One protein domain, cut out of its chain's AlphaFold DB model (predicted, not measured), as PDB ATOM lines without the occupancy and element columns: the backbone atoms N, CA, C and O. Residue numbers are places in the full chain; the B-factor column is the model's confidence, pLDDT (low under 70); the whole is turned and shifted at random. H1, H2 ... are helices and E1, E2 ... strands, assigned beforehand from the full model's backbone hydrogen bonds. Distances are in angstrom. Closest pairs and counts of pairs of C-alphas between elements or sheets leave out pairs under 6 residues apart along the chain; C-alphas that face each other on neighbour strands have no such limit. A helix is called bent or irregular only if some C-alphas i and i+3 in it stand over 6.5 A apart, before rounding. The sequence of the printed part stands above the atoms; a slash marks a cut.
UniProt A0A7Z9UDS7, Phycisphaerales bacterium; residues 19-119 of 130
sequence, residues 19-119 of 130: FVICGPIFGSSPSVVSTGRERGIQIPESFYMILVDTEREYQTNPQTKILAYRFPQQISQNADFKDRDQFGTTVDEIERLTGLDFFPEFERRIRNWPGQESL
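AT A GLANCE: This is residues 19 to 119 of the 130 residues of a protein of Phycisphaerales bacterium (UniProt A0A7Z9UDS7). A narrow ribbon of three antiparallel strands, E1, E2 and E3, runs along the long axis, and the links of its two hairpins, residues 26 to 45 and 54 to 64, reach out at opposite ends. H2 covers one face of the ribbon, H1 is beside E3 on the opposite face, and after H2 the chain passes through H3, off the sheet, and folds back so that H4 grazes it; residues 76 to 83 stick out. The printed part has 101 residues, with three named strands and then four named helices, and the sheet order is E1, E2, E3. The class is mixed, helices and strands, with under half of the residues in named elements. The whole is loose, with a radius of gyration of the C-alphas of 16.6 A, and elongated, spanning 56 by 33 by 20 A.

IN THESE COORDINATES: E1, residues 19 to 25, begins at C-alpha 19 (-29.356, 27.869, 44.177) and is 19.5 A long. E2, residues 46 to 53, is 23.2 A long, and E3, residues 65 to 72, is 23.7 A. H1, residues 81 to 87, is irregular: C-alphas 82 and 85 are 8.1 A apart. H2, residues 91 to 98, is 10.4 A long. H3 is residues 104 to 109, and H4, residues 114 to 117, ends at C-alpha 117 (-30.423, 42.279, 39.712).

HOW THE PARTS SIT: E1, E2 and E3 form a meander, each strand the antiparallel neighbour of the one before; the sheet is twisted, its C-alphas up to 4.1 A off the best plane. The hairpin E1 and E2 has N 21 and O 50 within hydrogen-bond range at 2.9 A; the hairpin E2 and E3 has N 49 and O 69 at 2.9 A. H2 is on the sheet at a height of 8.9 A, over E2 and only just over E3, where 3 of its C-alphas fall; it runs slantwise to the strands, at 34 degrees to E2 on the local plane. The closest C-alphas of H2 and E3 are those of Ala 68 and Val 91, 6.0 A apart. H1 is on the opposite face at a height of 7.0 A, over none of the strands; its Phe 87 and Arg 70 of E3 have the closest C-alphas, 5.2 A apart. H4 only grazes the sheet with residues 116 to 117, and is close to but not clearly touching H2, C-alphas 91 and 117 being 4.9 A apart. H3 is not on the sheet. Every O i to N i+4 pair is within hydrogen-bond range in H2 and H3; H1 has 0 of 3, with 2 of 4 O i to N i+3 pairs, and H4 is too short for an i+4 pair.

THE WHOLE: The C-alphas farthest apart are those of Gly 36 and Thr 60, 56.7 A. The printed part has no cut. The links E1 to E2 and E2 to E3 are long. Mean pLDDT of the printed part is 82.6; residue 38, residues 55 to 63 and residues 76 to 84 are under 70.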
ATOM      1  N   PHE A  19     -29.109  27.349  42.839       87.69
ATOM      2  CA  PHE A  19     -29.356  27.869  44.177       87.69
ATOM      3  C   PHE A  19     -30.726  28.538  44.208       87.69
ATOM      4  O   PHE A  19     -31.099  29.257  43.282       87.69
ATOM      5  N   VAL A  20     -31.478  28.291  45.278       92.12
ATOM      6  CA  VAL A  20     -32.818  28.850  45.463       92.12
ATOM      7  C   VAL A  20     -32.845  29.656  46.749       92.12
ATOM      8  O   VAL A  20     -32.532  29.132  47.817       92.12
ATOM      9  N   ILE A  21     -33.254  30.917  46.643       95.81
ATOM     10  CA  ILE A  21     -33.535  31.792  47.782       95.81
ATOM     11  C   ILE A  21     -35.030  32.095  47.747       95.81
ATOM     12  O   ILE A  21     -35.538  32.608  46.752       95.81
ATOM     13  N   CYS A  22     -35.758  31.770  48.809       96.81
ATOM     14  CA  CYS A  22     -37.197  32.006  48.871       96.81
ATOM     15  C   CYS A  22     -37.628  32.504  50.245       96.81
ATOM     16  O   CYS A  22     -36.971  32.247  51.257       96.81
ATOM     17  N   GLY A  23     -38.745  33.222  50.275       96.94
ATOM     18  CA  GLY A  23     -39.245  33.794  51.512       96.94
ATOM     19  C   GLY A  23     -40.563  34.542  51.353       96.94
ATOM     20  O   GLY A  23     -41.079  34.694  50.242       96.94
ATOM     21  N   PRO A  24     -41.146  34.975  52.479       97.62
ATOM     22  CA  PRO A  24     -42.352  35.785  52.490       97.62
ATOM     23  C   PRO A  24     -42.051  37.260  52.207       97.62
ATOM     24  O   PRO A  24     -40.981  37.773  52.526       97.62
ATOM     25  N   ILE A  25     -43.057  37.957  51.693       97.44
ATOM     26  CA  ILE A  25     -43.140  39.414  51.628       97.44
ATOM     27  C   ILE A  25     -44.370  39.822  52.436       97.44
ATOM     28  O   ILE A  25     -45.496  39.425  52.117       97.44
ATOM     29  N   PHE A  26     -44.155  40.606  53.488       96.38
ATOM     30  CA  PHE A  26     -45.225  41.140  54.325       96.38
ATOM     31  C   PHE A  26     -45.586  42.556  53.882       96.38
ATOM     32  O   PHE A  26     -44.708  43.359  53.575       96.38
ATOM     33  N   GLY A  27     -46.880  42.870  53.886       91.81
ATOM     34  CA  GLY A  27     -47.342  44.243  53.712       91.81
ATOM     35  C   GLY A  27     -47.039  45.118  54.923       91.81
ATOM     36  O   GLY A  27     -46.622  44.642  55.978       91.81
ATOM     37  N   SER A  28     -47.338  46.411  54.808       90.56
ATOM     38  CA  SER A  28     -47.196  47.374  55.910       90.56
ATOM     39  C   SER A  28     -48.131  47.092  57.096       90.56
ATOM     40  O   SER A  28     -47.904  47.576  58.204       90.56
ATOM     41  N   SER A  29     -49.208  46.334  56.883       90.81
ATOM     42  CA  SER A  29     -50.188  45.945  57.903       90.81
ATOM     43  C   SER A  29     -50.703  44.530  57.616       90.81
ATOM     44  O   SER A  29     -51.830  44.369  57.143       90.81
ATOM     45  N   PRO A  30     -49.878  43.492  57.844       89.69
ATOM     46  CA  PRO A  30     -50.223  42.137  57.446       89.69
ATOM     47  C   PRO A  30     -51.380  41.604  58.289       89.69
ATOM     48  O   PRO A  30     -51.488  41.871  59.489       89.69
ATOM     49  N   SER A  31     -52.229  40.794  57.657       90.56
ATOM     50  CA  SER A  31     -53.254  40.039  58.376       90.56
ATOM     51  C   SER A  31     -52.599  39.089  59.377       90.56
ATOM     52  O   SER A  31     -51.478  38.631  59.164       90.56
ATOM     53  N   VAL A  32     -53.287  38.776  60.474       90.69
ATOM     54  CA  VAL A  32     -52.726  37.955  61.552       90.69
ATOM     55  C   VAL A  32     -53.658  36.795  61.866       90.69
ATOM     56  O   VAL A  32     -54.835  36.994  62.160       90.69
ATOM     57  N   VAL A  33     -53.118  35.576  61.859       89.31
ATOM     58  CA  VAL A  33     -53.803  34.412  62.425       89.31
ATOM     59  C   VAL A  33     -53.592  34.420  63.933       89.31
ATOM     60  O   VAL A  33     -52.462  34.317  64.420       89.31
ATOM     61  N   SER A  34     -54.686  34.530  64.685       87.00
ATOM     62  CA  SER A  34     -54.649  34.339  66.133       87.00
ATOM     63  C   SER A  34     -54.455  32.859  66.451       87.00
ATOM     64  O   SER A  34     -55.199  32.008  65.972       87.00
ATOM     65  N   THR A  35     -53.458  32.550  67.276       80.38
ATOM     66  CA  THR A  35     -53.150  31.173  67.700       80.38
ATOM     67  C   THR A  35     -53.711  30.847  69.088       80.38
ATOM     68  O   THR A  35     -53.341  29.841  69.689       80.38
ATOM     69  N   GLY A  36     -54.563  31.720  69.641       71.19
ATOM     70  CA  GLY A  36     -55.022  31.632  71.033       71.19
ATOM     71  C   GLY A  36     -53.942  31.972  72.074       71.19
ATOM     72  O   GLY A  36     -54.210  31.906  73.269       71.19
ATOM     73  N   ARG A  37     -52.731  32.345  71.638       71.31
ATOM     74  CA  ARG A  37     -51.645  32.888  72.470       71.31
ATOM     75  C   ARG A  37     -51.544  34.404  72.281       71.31
ATOM     76  O   ARG A  37     -52.052  34.938  71.300       71.31
ATOM     77  N   GLU A  38     -50.818  35.084  73.170       69.62
ATOM     78  CA  GLU A  38     -50.599  36.545  73.125       69.62
ATOM     79  C   GLU A  38     -49.942  37.050  71.827       69.62
ATOM     80  O   GLU A  38     -49.970  38.245  71.542       69.62
ATOM     81  N   ARG A  39     -49.349  36.160  71.020       74.25
ATOM     82  CA  ARG A  39     -48.715  36.499  69.743       74.25
ATOM     83  C   ARG A  39     -49.408  35.775  68.594       74.25
ATOM     84  O   ARG A  39     -49.508  34.547  68.586       74.25
ATOM     85  N   GLY A  40     -49.875  36.550  67.620       84.56
ATOM     86  CA  GLY A  40     -50.396  36.031  66.362       84.56
ATOM     87  C   GLY A  40     -49.299  35.831  65.314       84.56
ATOM     88  O   GLY A  40     -48.196  36.363  65.443       84.56
ATOM     89  N   ILE A  41     -49.606  35.045  64.283       90.56
ATOM     90  CA  ILE A  41     -48.711  34.779  63.151       90.56
ATOM     91  C   ILE A  41     -49.126  35.685  61.994       90.56
ATOM     92  O   ILE A  41     -50.279  35.635  61.562       90.56
ATOM     93  N   GLN A  42     -48.205  36.513  61.506       93.31
ATOM     94  CA  GLN A  42     -48.452  37.366  60.346       93.31
ATOM     95  C   GLN A  42     -48.581  36.518  59.077       93.31
ATOM     96  O   GLN A  42     -47.815  35.581  58.857       93.31
ATOM     97  N   ILE A  43     -49.554  36.867  58.245       94.31
ATOM     98  CA  ILE A  43     -49.799  36.264  56.940       94.31
ATOM     99  C   ILE A  43     -49.068  37.120  55.895       94.31
ATOM    100  O   ILE A  43     -49.322  38.327  55.838       94.31
ATOM    101  N   PRO A  44     -48.169  36.537  55.086       96.06
ATOM    102  CA  PRO A  44     -47.546  37.240  53.967       96.06
ATOM    103  C   PRO A  44     -48.584  37.725  52.946       96.06
ATOM    104  O   PRO A  44     -49.636  37.115  52.769       96.06
ATOM    105  N   GLU A  45     -48.285  38.815  52.243       95.56
ATOM    106  CA  GLU A  45     -49.079  39.252  51.083       95.56
ATOM    107  C   GLU A  45     -48.630  38.547  49.801       95.56
ATOM    108  O   GLU A  45     -49.416  38.336  48.875       95.56
ATOM    109  N   SER A  46     -47.352  38.178  49.741       95.50
ATOM    110  CA  SER A  46     -46.773  37.410  48.645       95.50
ATOM    111  C   SER A  46     -45.566  36.603  49.117       95.50
ATOM    112  O   SER A  46     -45.087  36.770  50.237       95.50
ATOM    113  N   PHE A  47     -45.078  35.723  48.255       95.81
ATOM    114  CA  PHE A  47     -43.821  35.003  48.415       95.81
ATOM    115  C   PHE A  47     -42.914  35.314  47.241       95.81
ATOM    116  O   PHE A  47     -43.401  35.559  46.136       95.81
ATOM    117  N   TYR A  48     -41.610  35.251  47.461       95.56
ATOM    118  CA  TYR A  48     -40.632  35.343  46.393       95.56
ATOM    119  C   TYR A  48     -39.838  34.051  46.236       95.56
ATOM    120  O   TYR A  48     -39.690  33.264  47.177       95.56
ATOM    121  N   MET A  49     -39.303  33.863  45.035       94.50
ATOM    122  CA  MET A  49     -38.320  32.836  44.723       94.50
ATOM    123  C   MET A  49     -37.301  33.408  43.741       94.50
ATOM    124  O   MET A  49     -37.674  33.845  42.655       94.50
ATOM    125  N   ILE A  50     -36.031  33.385  44.126       92.81
ATOM    126  CA  ILE A  50     -34.890  33.770  43.302       92.81
ATOM    127  C   ILE A  50     -34.127  32.487  42.972       92.81
ATOM    128  O   ILE A  50     -33.706  31.760  43.875       92.81
ATOM    129  N   LEU A  51     -33.989  32.197  41.684       89.88
ATOM    130  CA  LEU A  51     -33.211  31.086  41.152       89.88
ATOM    131  C   LEU A  51     -31.890  31.636  40.635       89.88
ATOM    132  O   LEU A  51     -31.890  32.541  39.804       89.88
ATOM    133  N   VAL A  52     -30.784  31.072  41.103       87.25
ATOM    134  CA  VAL A  52     -29.438  31.446  40.669       87.25
ATOM    135  C   VAL A  52     -28.789  30.229  40.036       87.25
ATOM    136  O   VAL A  52     -28.529  29.227  40.705       87.25
ATOM    137  N   ASP A  53     -28.542  30.325  38.738       82.56
ATOM    138  CA  ASP A  53     -27.751  29.365  37.981       82.56
ATOM    139  C   ASP A  53     -26.320  29.882  37.893       82.56
ATOM    140  O   ASP A  53     -26.029  30.900  37.258       82.56
ATOM    141  N   THR A  54     -25.428  29.186  38.587       72.06
ATOM    142  CA  THR A  54     -23.993  29.396  38.455       72.06
ATOM    143  C   THR A  54     -23.484  28.341  37.483       72.06
ATOM    144  O   THR A  54     -23.247  27.196  37.883       72.06
ATOM    145  N   GLU A  55     -23.332  28.702  36.207       62.44
ATOM    146  CA  GLU A  55     -22.681  27.812  35.245       62.44
ATOM    147  C   GLU A  55     -21.297  27.383  35.774       62.44
ATOM    148  O   GLU A  55     -20.634  28.105  36.525       62.44
ATOM    149  N   ARG A  56     -20.851  26.178  35.401       54.75
ATOM    150  CA  ARG A  56     -19.620  25.566  35.936       54.75
ATOM    151  C   ARG A  56     -18.329  26.319  35.613       54.75
ATOM    152  O   ARG A  56     -17.302  26.036  36.233       54.75
ATOM    153  N   GLU A  57     -18.348  27.275  34.692       50.12
ATOM    154  CA  GLU A  57     -17.161  28.040  34.311       50.12
ATOM    155  C   GLU A  57     -16.952  29.270  35.202       50.12
ATOM    156  O   GLU A  57     -17.092  30.423  34.803       50.12
ATOM    157  N   TYR A  58     -16.495  29.010  36.426       49.31
ATOM    158  CA  TYR A  58     -16.022  30.017  37.383       49.31
ATOM    159  C   TYR A  58     -14.806  30.843  36.906       49.31
ATOM    160  O   TYR A  58     -14.320  31.689  37.655       49.31
ATOM    161  N   GLN A  59     -14.252  30.584  35.715       47.75
ATOM    162  CA  GLN A  59     -12.877  30.985  35.391       47.75
ATOM    163  C   GLN A  59     -12.725  32.084  34.334       47.75
ATOM    164  O   GLN A  59     -11.653  32.683  34.282       47.75
ATOM    165  N   THR A  60     -13.737  32.410  33.525       45.84
ATOM    166  CA  THR A  60     -13.527  33.368  32.414       45.84
ATOM    167  C   THR A  60     -14.642  34.385  32.214       45.84
ATOM    168  O   THR A  60     -14.338  35.516  31.839       45.84
ATOM    169  N   ASN A  61     -15.900  34.052  32.509       47.66
ATOM    170  CA  ASN A  61     -17.005  35.008  32.554       47.66
ATOM    171  C   ASN A  61     -18.204  34.328  33.234       47.66
ATOM    172  O   ASN A  61     -18.862  33.529  32.569       47.66
ATOM    173  N   PRO A  62     -18.489  34.562  34.529       53.03
ATOM    174  CA  PRO A  62     -19.643  33.939  35.156       53.03
ATOM    175  C   PRO A  62     -20.901  34.519  34.509       53.03
ATOM    176  O   PRO A  62     -21.347  35.612  34.856       53.03
ATOM    177  N   GLN A  63     -21.480  33.800  33.548       62.34
ATOM    178  CA  GLN A  63     -22.846  34.043  33.105       62.34
ATOM    179  C   GLN A  63     -23.781  33.522  34.199       62.34
ATOM    180  O   GLN A  63     -24.462  32.516  34.033       62.34
ATOM    181  N   THR A  64     -23.754  34.168  35.368       72.38
ATOM    182  CA  THR A  64     -24.707  33.886  36.436       72.38
ATOM    183  C   THR A  64     -26.076  34.318  35.945       72.38
ATOM    184  O   THR A  64     -26.317  35.506  35.749       72.38
ATOM    185  N   LYS A  65     -26.964  33.353  35.711       79.56
ATOM    186  CA  LYS A  65     -28.338  33.642  35.302       79.56
ATOM    187  C   LYS A  65     -29.203  33.691  36.547       79.56
ATOM    188  O   LYS A  65     -29.199  32.751  37.343       79.56
ATOM    189  N   ILE A  66     -29.937  34.786  36.700       85.31
ATOM    190  CA  ILE A  66     -30.868  34.976  37.807       85.31
ATOM    191  C   ILE A  66     -32.280  35.069  37.250       85.31
ATOM    192  O   ILE A  66     -32.538  35.824  36.315       85.31
ATOM    193  N   LEU A  67     -33.193  34.306  37.846       88.50
ATOM    194  CA  LEU A  67     -34.629  34.467  37.655       88.50
ATOM    195  C   LEU A  67     -35.266  34.823  38.989       88.50
ATOM    196  O   LEU A  67     -34.993  34.171  39.995       88.50
ATOM    197  N   ALA A  68     -36.155  35.807  38.992       91.38
ATOM    198  CA  ALA A  68     -36.896  36.207  40.176       91.38
ATOM    199  C   ALA A  68     -38.401  36.116  39.917       91.38
ATOM    200  O   ALA A  68     -38.913  36.568  38.892       91.38
ATOM    201  N   TYR A  69     -39.115  35.540  40.879       91.62
ATOM    202  CA  TYR A  69     -40.564  35.404  40.856       91.62
ATOM    203  C   TYR A  69     -41.179  35.954  42.134       91.62
ATOM    204  O   TYR A  69     -40.625  35.777  43.221       91.62
ATOM    205  N   ARG A  70     -42.367  36.549  42.006       92.81
ATOM    206  CA  ARG A  70     -43.223  36.966  43.113       92.81
ATOM    207  C   ARG A  70     -44.636  36.423  42.931       92.81
ATOM    208  O   ARG A  70     -45.327  36.745  41.969       92.81
ATOM    209  N   PHE A  71     -45.085  35.648  43.907       90.81
ATOM    210  CA  PHE A  71     -46.372  34.966  43.911       90.81
ATOM    211  C   PHE A  71     -47.298  35.598  44.954       90.81
ATOM    212  O   PHE A  71     -46.935  35.605  46.132       90.81
ATOM    213  N   PRO A  72     -48.483  36.129  44.594       91.62
ATOM    214  CA  PRO A  72     -49.433  36.601  45.596       91.62
ATOM    215  C   PRO A  72     -49.884  35.457  46.516       91.62
ATOM    216  O   PRO A  72     -50.062  34.324  46.075       91.62
ATOM    217  N   GLN A  73     -50.110  35.762  47.798       90.31
ATOM    218  CA  GLN A  73     -50.573  34.803  48.815       90.31
ATOM    219  C   GLN A  73     -51.861  34.077  48.386       90.31
ATOM    220  O   GLN A  73     -52.076  32.918  48.732       90.31
ATOM    221  N   GLN A  74     -52.722  34.770  47.638       84.81
ATOM    222  CA  GLN A  74     -53.986  34.264  47.107       84.81
ATOM    223  C   GLN A  74     -53.841  33.921  45.619       84.81
ATOM    224  O   GLN A  74     -54.410  34.579  44.751       84.81
ATOM    225  N   ILE A  75     -53.058  32.887  45.320       78.94
ATOM    226  CA  ILE A  75     -53.052  32.241  44.004       78.94
ATOM    227  C   ILE A  75     -54.148  31.168  43.970       78.94
ATOM    228  O   ILE A  75     -54.324  30.413  44.929       78.94
ATOM    229  N   SER A  76     -54.900  31.085  42.869       69.94
ATOM    230  CA  SER A  76     -55.836  29.977  42.667       69.94
ATOM    231  C   SER A  76     -55.054  28.665  42.526       69.94
ATOM    232  O   SER A  76     -54.015  28.626  41.878       69.94
ATOM    233  N   GLN A  77     -55.553  27.561  43.097       62.75
ATOM    234  CA  GLN A  77     -54.886  26.246  42.982       62.75
ATOM    235  C   GLN A  77     -54.715  25.781  41.523       62.75
ATOM    236  O   GLN A  77     -53.870  24.941  41.242       62.75
ATOM    237  N   ASN A  78     -55.501  26.358  40.607       58.31
ATOM    238  CA  ASN A  78     -55.467  26.089  39.171       58.31
ATOM    239  C   ASN A  78     -54.643  27.117  38.382       58.31
ATOM    240  O   ASN A  78     -54.720  27.118  37.155       58.31
ATOM    241  N   ALA A  79     -53.910  28.018  39.045       58.94
ATOM    242  CA  ALA A  79     -52.905  28.827  38.371       58.94
ATOM    243  C   ALA A  79     -51.799  27.878  37.916       58.94
ATOM    244  O   ALA A  79     -50.878  27.541  38.662       58.94
ATOM    245  N   ASP A  80     -51.961  27.372  36.701       56.41
ATOM    246  CA  ASP A  80     -50.994  26.496  36.081       56.41
ATOM    247  C   ASP A  80     -49.676  27.275  35.983       56.41
ATOM    248  O   ASP A  80     -49.643  28.455  35.617       56.41
ATOM    249  N   PHE A  81     -48.559  26.617  36.281       58.88
ATOM    250  CA  PHE A  81     -47.230  27.216  36.144       58.88
ATOM    251  C   PHE A  81     -46.897  27.556  34.668       58.88
ATOM    252  O   PHE A  81     -45.800  28.011  34.362       58.88
ATOM    253  N   LYS A  82     -47.832  27.360  33.738       53.91
ATOM    254  CA  LYS A  82     -47.755  27.832  32.355       53.91
ATOM    255  C   LYS A  82     -47.828  29.356  32.240       53.91
ATOM    256  O   LYS A  82     -47.190  29.901  31.351       53.91
ATOM    257  N   ASP A  83     -48.476  30.043  33.185       59.72
ATOM    258  CA  ASP A  83     -48.553  31.513  33.208       59.72
ATOM    259  C   ASP A  83     -47.464  32.145  34.103       59.72
ATOM    260  O   ASP A  83     -47.649  33.225  34.662       59.72
ATOM    261  N   ARG A  84     -46.310  31.473  34.274       65.94
ATOM    262  CA  ARG A  84     -45.164  31.917  35.105       65.94
ATOM    263  C   ARG A  84     -44.702  33.343  34.831       65.94
ATOM    264  O   ARG A  84     -44.282  34.026  35.763       65.94
ATOM    265  N   ASP A  85     -44.811  33.789  33.585       70.06
ATOM    266  CA  ASP A  85     -44.386  35.121  33.152       70.06
ATOM    267  C   ASP A  85     -45.115  36.237  33.902       70.06
ATOM    268  O   ASP A  85     -44.542  37.303  34.125       70.06
ATOM    269  N   GLN A  86     -46.351  35.991  34.349       78.50
ATOM    270  CA  GLN A  86     -47.121  36.971  35.119       78.50
ATOM    271  C   GLN A  86     -46.561  37.189  36.532       78.50
ATOM    272  O   GLN A  86     -46.858  38.198  37.167       78.50
ATOM    273  N   PHE A  87     -45.765  36.238  37.025       86.25
ATOM    274  CA  PHE A  87     -45.131  36.289  38.338       86.25
ATOM    275  C   PHE A  87     -43.671  36.738  38.260       86.25
ATOM    276  O   PHE A  87     -43.047  36.914  39.304       86.25
ATOM    277  N   GLY A  88     -43.115  36.914  37.056       88.69
ATOM    278  CA  GLY A  88     -41.747  37.385  36.872       88.69
ATOM    279  C   GLY A  88     -41.539  38.769  37.489       88.69
ATOM    280  O   GLY A  88     -42.370  39.667  37.344       88.69
ATOM    281  N   THR A  89     -40.420  38.945  38.179       92.88
ATOM    282  CA  THR A  89     -40.010  40.217  38.782       92.88
ATOM    283  C   THR A  89     -38.483  40.359  38.735       92.88
ATOM    284  O   THR A  89     -37.813  39.557  38.089       92.88
ATOM    285  N   THR A  90     -37.936  41.395  39.366       94.50
ATOM    286  CA  THR A  90     -36.488  41.623  39.500       94.50
ATOM    287  C   THR A  90     -36.042  41.337  40.930       94.50
ATOM    288  O   THR A  90     -36.870  41.317  41.846       94.50
ATOM    289  N   VAL A  91     -34.743  41.118  41.143       95.00
ATOM    290  CA  VAL A  91     -34.205  40.988  42.506       95.00
ATOM    291  C   VAL A  91     -34.344  42.322  43.239       95.00
ATOM    292  O   VAL A  91     -34.895  42.321  44.337       95.00
ATOM    293  N   ASP A  92     -34.037  43.445  42.576       95.94
ATOM    294  CA  ASP A  92     -34.217  44.803  43.120       95.94
ATOM    295  C   ASP A  92     -35.617  45.036  43.710       95.94
ATOM    296  O   ASP A  92     -35.786  45.658  44.759       95.94
ATOM    297  N   GLU A  93     -36.663  44.550  43.034       96.50
ATOM    298  CA  GLU A  93     -38.037  44.723  43.508       96.50
ATOM    299  C   GLU A  93     -38.308  43.872  44.754       96.50
ATOM    300  O   GLU A  93     -39.003  44.316  45.670       96.50
ATOM    301  N   ILE A  94     -37.740  42.667  44.829       97.56
ATOM    302  CA  ILE A  94     -37.834  41.818  46.021       97.56
ATOM    303  C   ILE A  94     -37.064  42.459  47.181       97.56
ATOM    304  O   ILE A  94     -37.588  42.508  48.294       97.56
ATOM    305  N   GLU A  95     -35.867  42.989  46.949       97.38
ATOM    306  CA  GLU A  95     -35.081  43.715  47.954       97.38
ATOM    307  C   GLU A  95     -35.837  44.925  48.488       97.38
ATOM    308  O   GLU A  95     -36.010  45.077  49.698       97.38
ATOM    309  N   ARG A  96     -36.424  45.725  47.593       97.25
ATOM    310  CA  ARG A  96     -37.266  46.868  47.964       97.25
ATOM    311  C   ARG A  96     -38.458  46.458  48.834       97.25
ATOM    312  O   ARG A  96     -38.849  47.206  49.730       97.25
ATOM    313  N   LEU A  97     -39.067  45.305  48.556       97.06
ATOM    314  CA  LEU A  97     -40.237  44.797  49.278       97.06
ATOM    315  C   LEU A  97     -39.888  44.107  50.606       97.06
ATOM    316  O   LEU A  97     -40.718  44.083  51.512       97.06
ATOM    317  N   THR A  98     -38.691  43.533  50.724       96.88
ATOM    318  CA  THR A  98     -38.259  42.765  51.906       96.88
ATOM    319  C   THR A  98     -37.340  43.555  52.835       96.88
ATOM    320  O   THR A  98     -37.233  43.215  54.013       96.88
ATOM    321  N   GLY A  99     -36.689  44.606  52.332       96.50
ATOM    322  CA  GLY A  99     -35.623  45.327  53.023       96.50
ATOM    323  C   GLY A  99     -34.322  44.525  53.148       96.50
ATOM    324  O   GLY A  99     -33.508  44.840  54.015       96.50
ATOM    325  N   LEU A 100     -34.155  43.469  52.347       97.00
ATOM    326  CA  LEU A 100     -32.953  42.636  52.303       97.00
ATOM    327  C   LEU A 100     -32.034  43.064  51.157       97.00
ATOM    328  O   LEU A 100     -32.487  43.695  50.213       97.00
ATOM    329  N   ASP A 101     -30.770  42.666  51.268       95.69
ATOM    330  CA  ASP A 101     -29.756  42.709  50.211       95.69
ATOM    331  C   ASP A 101     -29.264  41.264  50.018       95.69
ATOM    332  O   ASP A 101     -28.705  40.661  50.947       95.69
ATOM    333  N   PHE A 102     -29.593  40.652  48.879       94.44
ATOM    334  CA  PHE A 102     -29.378  39.223  48.639       94.44
ATOM    335  C   PHE A 102     -27.961  38.913  48.170       94.44
ATOM    336  O   PHE A 102     -27.457  37.818  48.454       94.44
ATOM    337  N   PHE A 103     -27.307  39.845  47.474       92.19
ATOM    338  CA  PHE A 103     -26.020  39.597  46.827       92.19
ATOM    339  C   PHE A 103     -24.941  40.660  47.122       92.19
ATOM    340  O   PHE A 103     -24.146  40.988  46.229       92.19
ATOM    341  N   PRO A 104     -24.752  41.082  48.391       91.56
ATOM    342  CA  PRO A 104     -23.831  42.171  48.742       91.56
ATOM    343  C   PRO A 104     -22.377  41.870  48.357       91.56
ATOM    344  O   PRO A 104     -21.586  42.747  48.003       91.56
ATOM    345  N   GLU A 105     -21.978  40.597  48.441       87.88
ATOM    346  CA  GLU A 105     -20.626  40.175  48.075       87.88
ATOM    347  C   GLU A 105     -20.411  40.115  46.562       87.88
ATOM    348  O   GLU A 105     -19.280  40.316  46.111       87.88
ATOM    349  N   PHE A 106     -21.457  39.855  45.777       85.25
ATOM    350  CA  PHE A 106     -21.346  39.865  44.323       85.25
ATOM    351  C   PHE A 106     -21.270  41.305  43.823       85.25
ATOM    352  O   PHE A 106     -20.372  41.595  43.035       85.25
ATOM    353  N   GLU A 107     -22.086  42.216  44.362       84.62
ATOM    354  CA  GLU A 107     -21.996  43.649  44.059       84.62
ATOM    355  C   GLU A 107     -20.583  44.190  44.327       84.62
ATOM    356  O   GLU A 107     -19.984  44.869  43.489       84.62
ATOM    357  N   ARG A 108     -19.990  43.807  45.465       84.81
ATOM    358  CA  ARG A 108     -18.634  44.231  45.843       84.81
ATOM    359  C   ARG A 108     -17.549  43.708  44.894       84.81
ATOM    360  O   ARG A 108     -16.524  44.369  44.716       84.81
ATOM    361  N   ARG A 109     -17.706  42.496  44.353       83.75
ATOM    362  CA  ARG A 109     -16.630  41.764  43.649       83.75
ATOM    363  C   ARG A 109     -16.765  41.778  42.130       83.75
ATOM    364  O   ARG A 109     -15.756  41.679  41.434       83.75
ATOM    365  N   ILE A 110     -17.981  41.887  41.610       81.25
ATOM    366  CA  ILE A 110     -18.292  41.763  40.190       81.25
ATOM    367  C   ILE A 110     -18.777  43.123  39.689       81.25
ATOM    368  O   ILE A 110     -19.887  43.558  39.966       81.25
ATOM    369  N   ARG A 111     -17.938  43.793  38.891       77.56
ATOM    370  CA  ARG A 111     -18.167  45.177  38.426       77.56
ATOM    371  C   ARG A 111     -19.543  45.415  37.794       77.56
ATOM    372  O   ARG A 111     -20.107  46.486  37.968       77.56
ATOM    373  N   ASN A 112     -20.045  44.449  37.030       77.44
ATOM    374  CA  ASN A 112     -21.286  44.587  36.264       77.44
ATOM    375  C   ASN A 112     -22.477  43.890  36.943       77.44
ATOM    376  O   ASN A 112     -23.481  43.625  36.286       77.44
ATOM    377  N   TRP A 113     -22.352  43.566  38.233       80.94
ATOM    378  CA  TRP A 113     -23.373  42.848  38.984       80.94
ATOM    379  C   TRP A 113     -24.665  43.628  39.232       80.94
ATOM    380  O   TRP A 113     -25.710  43.035  38.988       80.94
ATOM    381  N   PRO A 114     -24.653  44.931  39.594       76.50
ATOM    382  CA  PRO A 114     -25.902  45.673  39.807       76.50
ATOM    383  C   PRO A 114     -26.861  45.590  38.614       76.50
ATOM    384  O   PRO A 114     -28.069  45.489  38.764       76.50
ATOM    385  N   GLY A 115     -26.310  45.551  37.397       80.75
ATOM    386  CA  GLY A 115     -27.107  45.410  36.184       80.75
ATOM    387  C   GLY A 115     -27.762  44.041  35.998       80.75
ATOM    388  O   GLY A 115     -28.565  43.939  35.085       80.75
ATOM    389  N   GLN A 116     -27.420  43.012  36.786       81.00
ATOM    390  CA  GLN A 116     -28.044  41.681  36.758       81.00
ATOM    391  C   GLN A 116     -29.309  41.625  37.615       81.00
ATOM    392  O   GLN A 116     -30.290  41.002  37.217       81.00
ATOM    393  N   GLU A 117     -29.305  42.296  38.764       81.94
ATOM    394  CA  GLU A 117     -30.423  42.279  39.712       81.94
ATOM    395  C   GLU A 117     -31.662  43.000  39.174       81.94
ATOM    396  O   GLU A 117     -32.791  42.552  39.400       81.94
ATOM    397  N   SER A 118     -31.449  44.033  38.353       84.25
ATOM    398  CA  SER A 118     -32.501  44.768  37.647       84.25
ATOM    399  C   SER A 118     -33.084  44.033  36.430       84.25
ATOM    400  O   SER A 118     -34.027  44.536  35.809       84.25
ATOM    401  N   LEU A 119     -32.535  42.880  36.021       82.06
ATOM    402  CA  LEU A 119     -32.993  42.192  34.810       82.06
ATOM    403  C   LEU A 119     -34.280  41.420  35.070       82.06
ATOM    404  O   LEU A 119     -34.303  40.419  35.783       82.06
TER     405      LEU A 119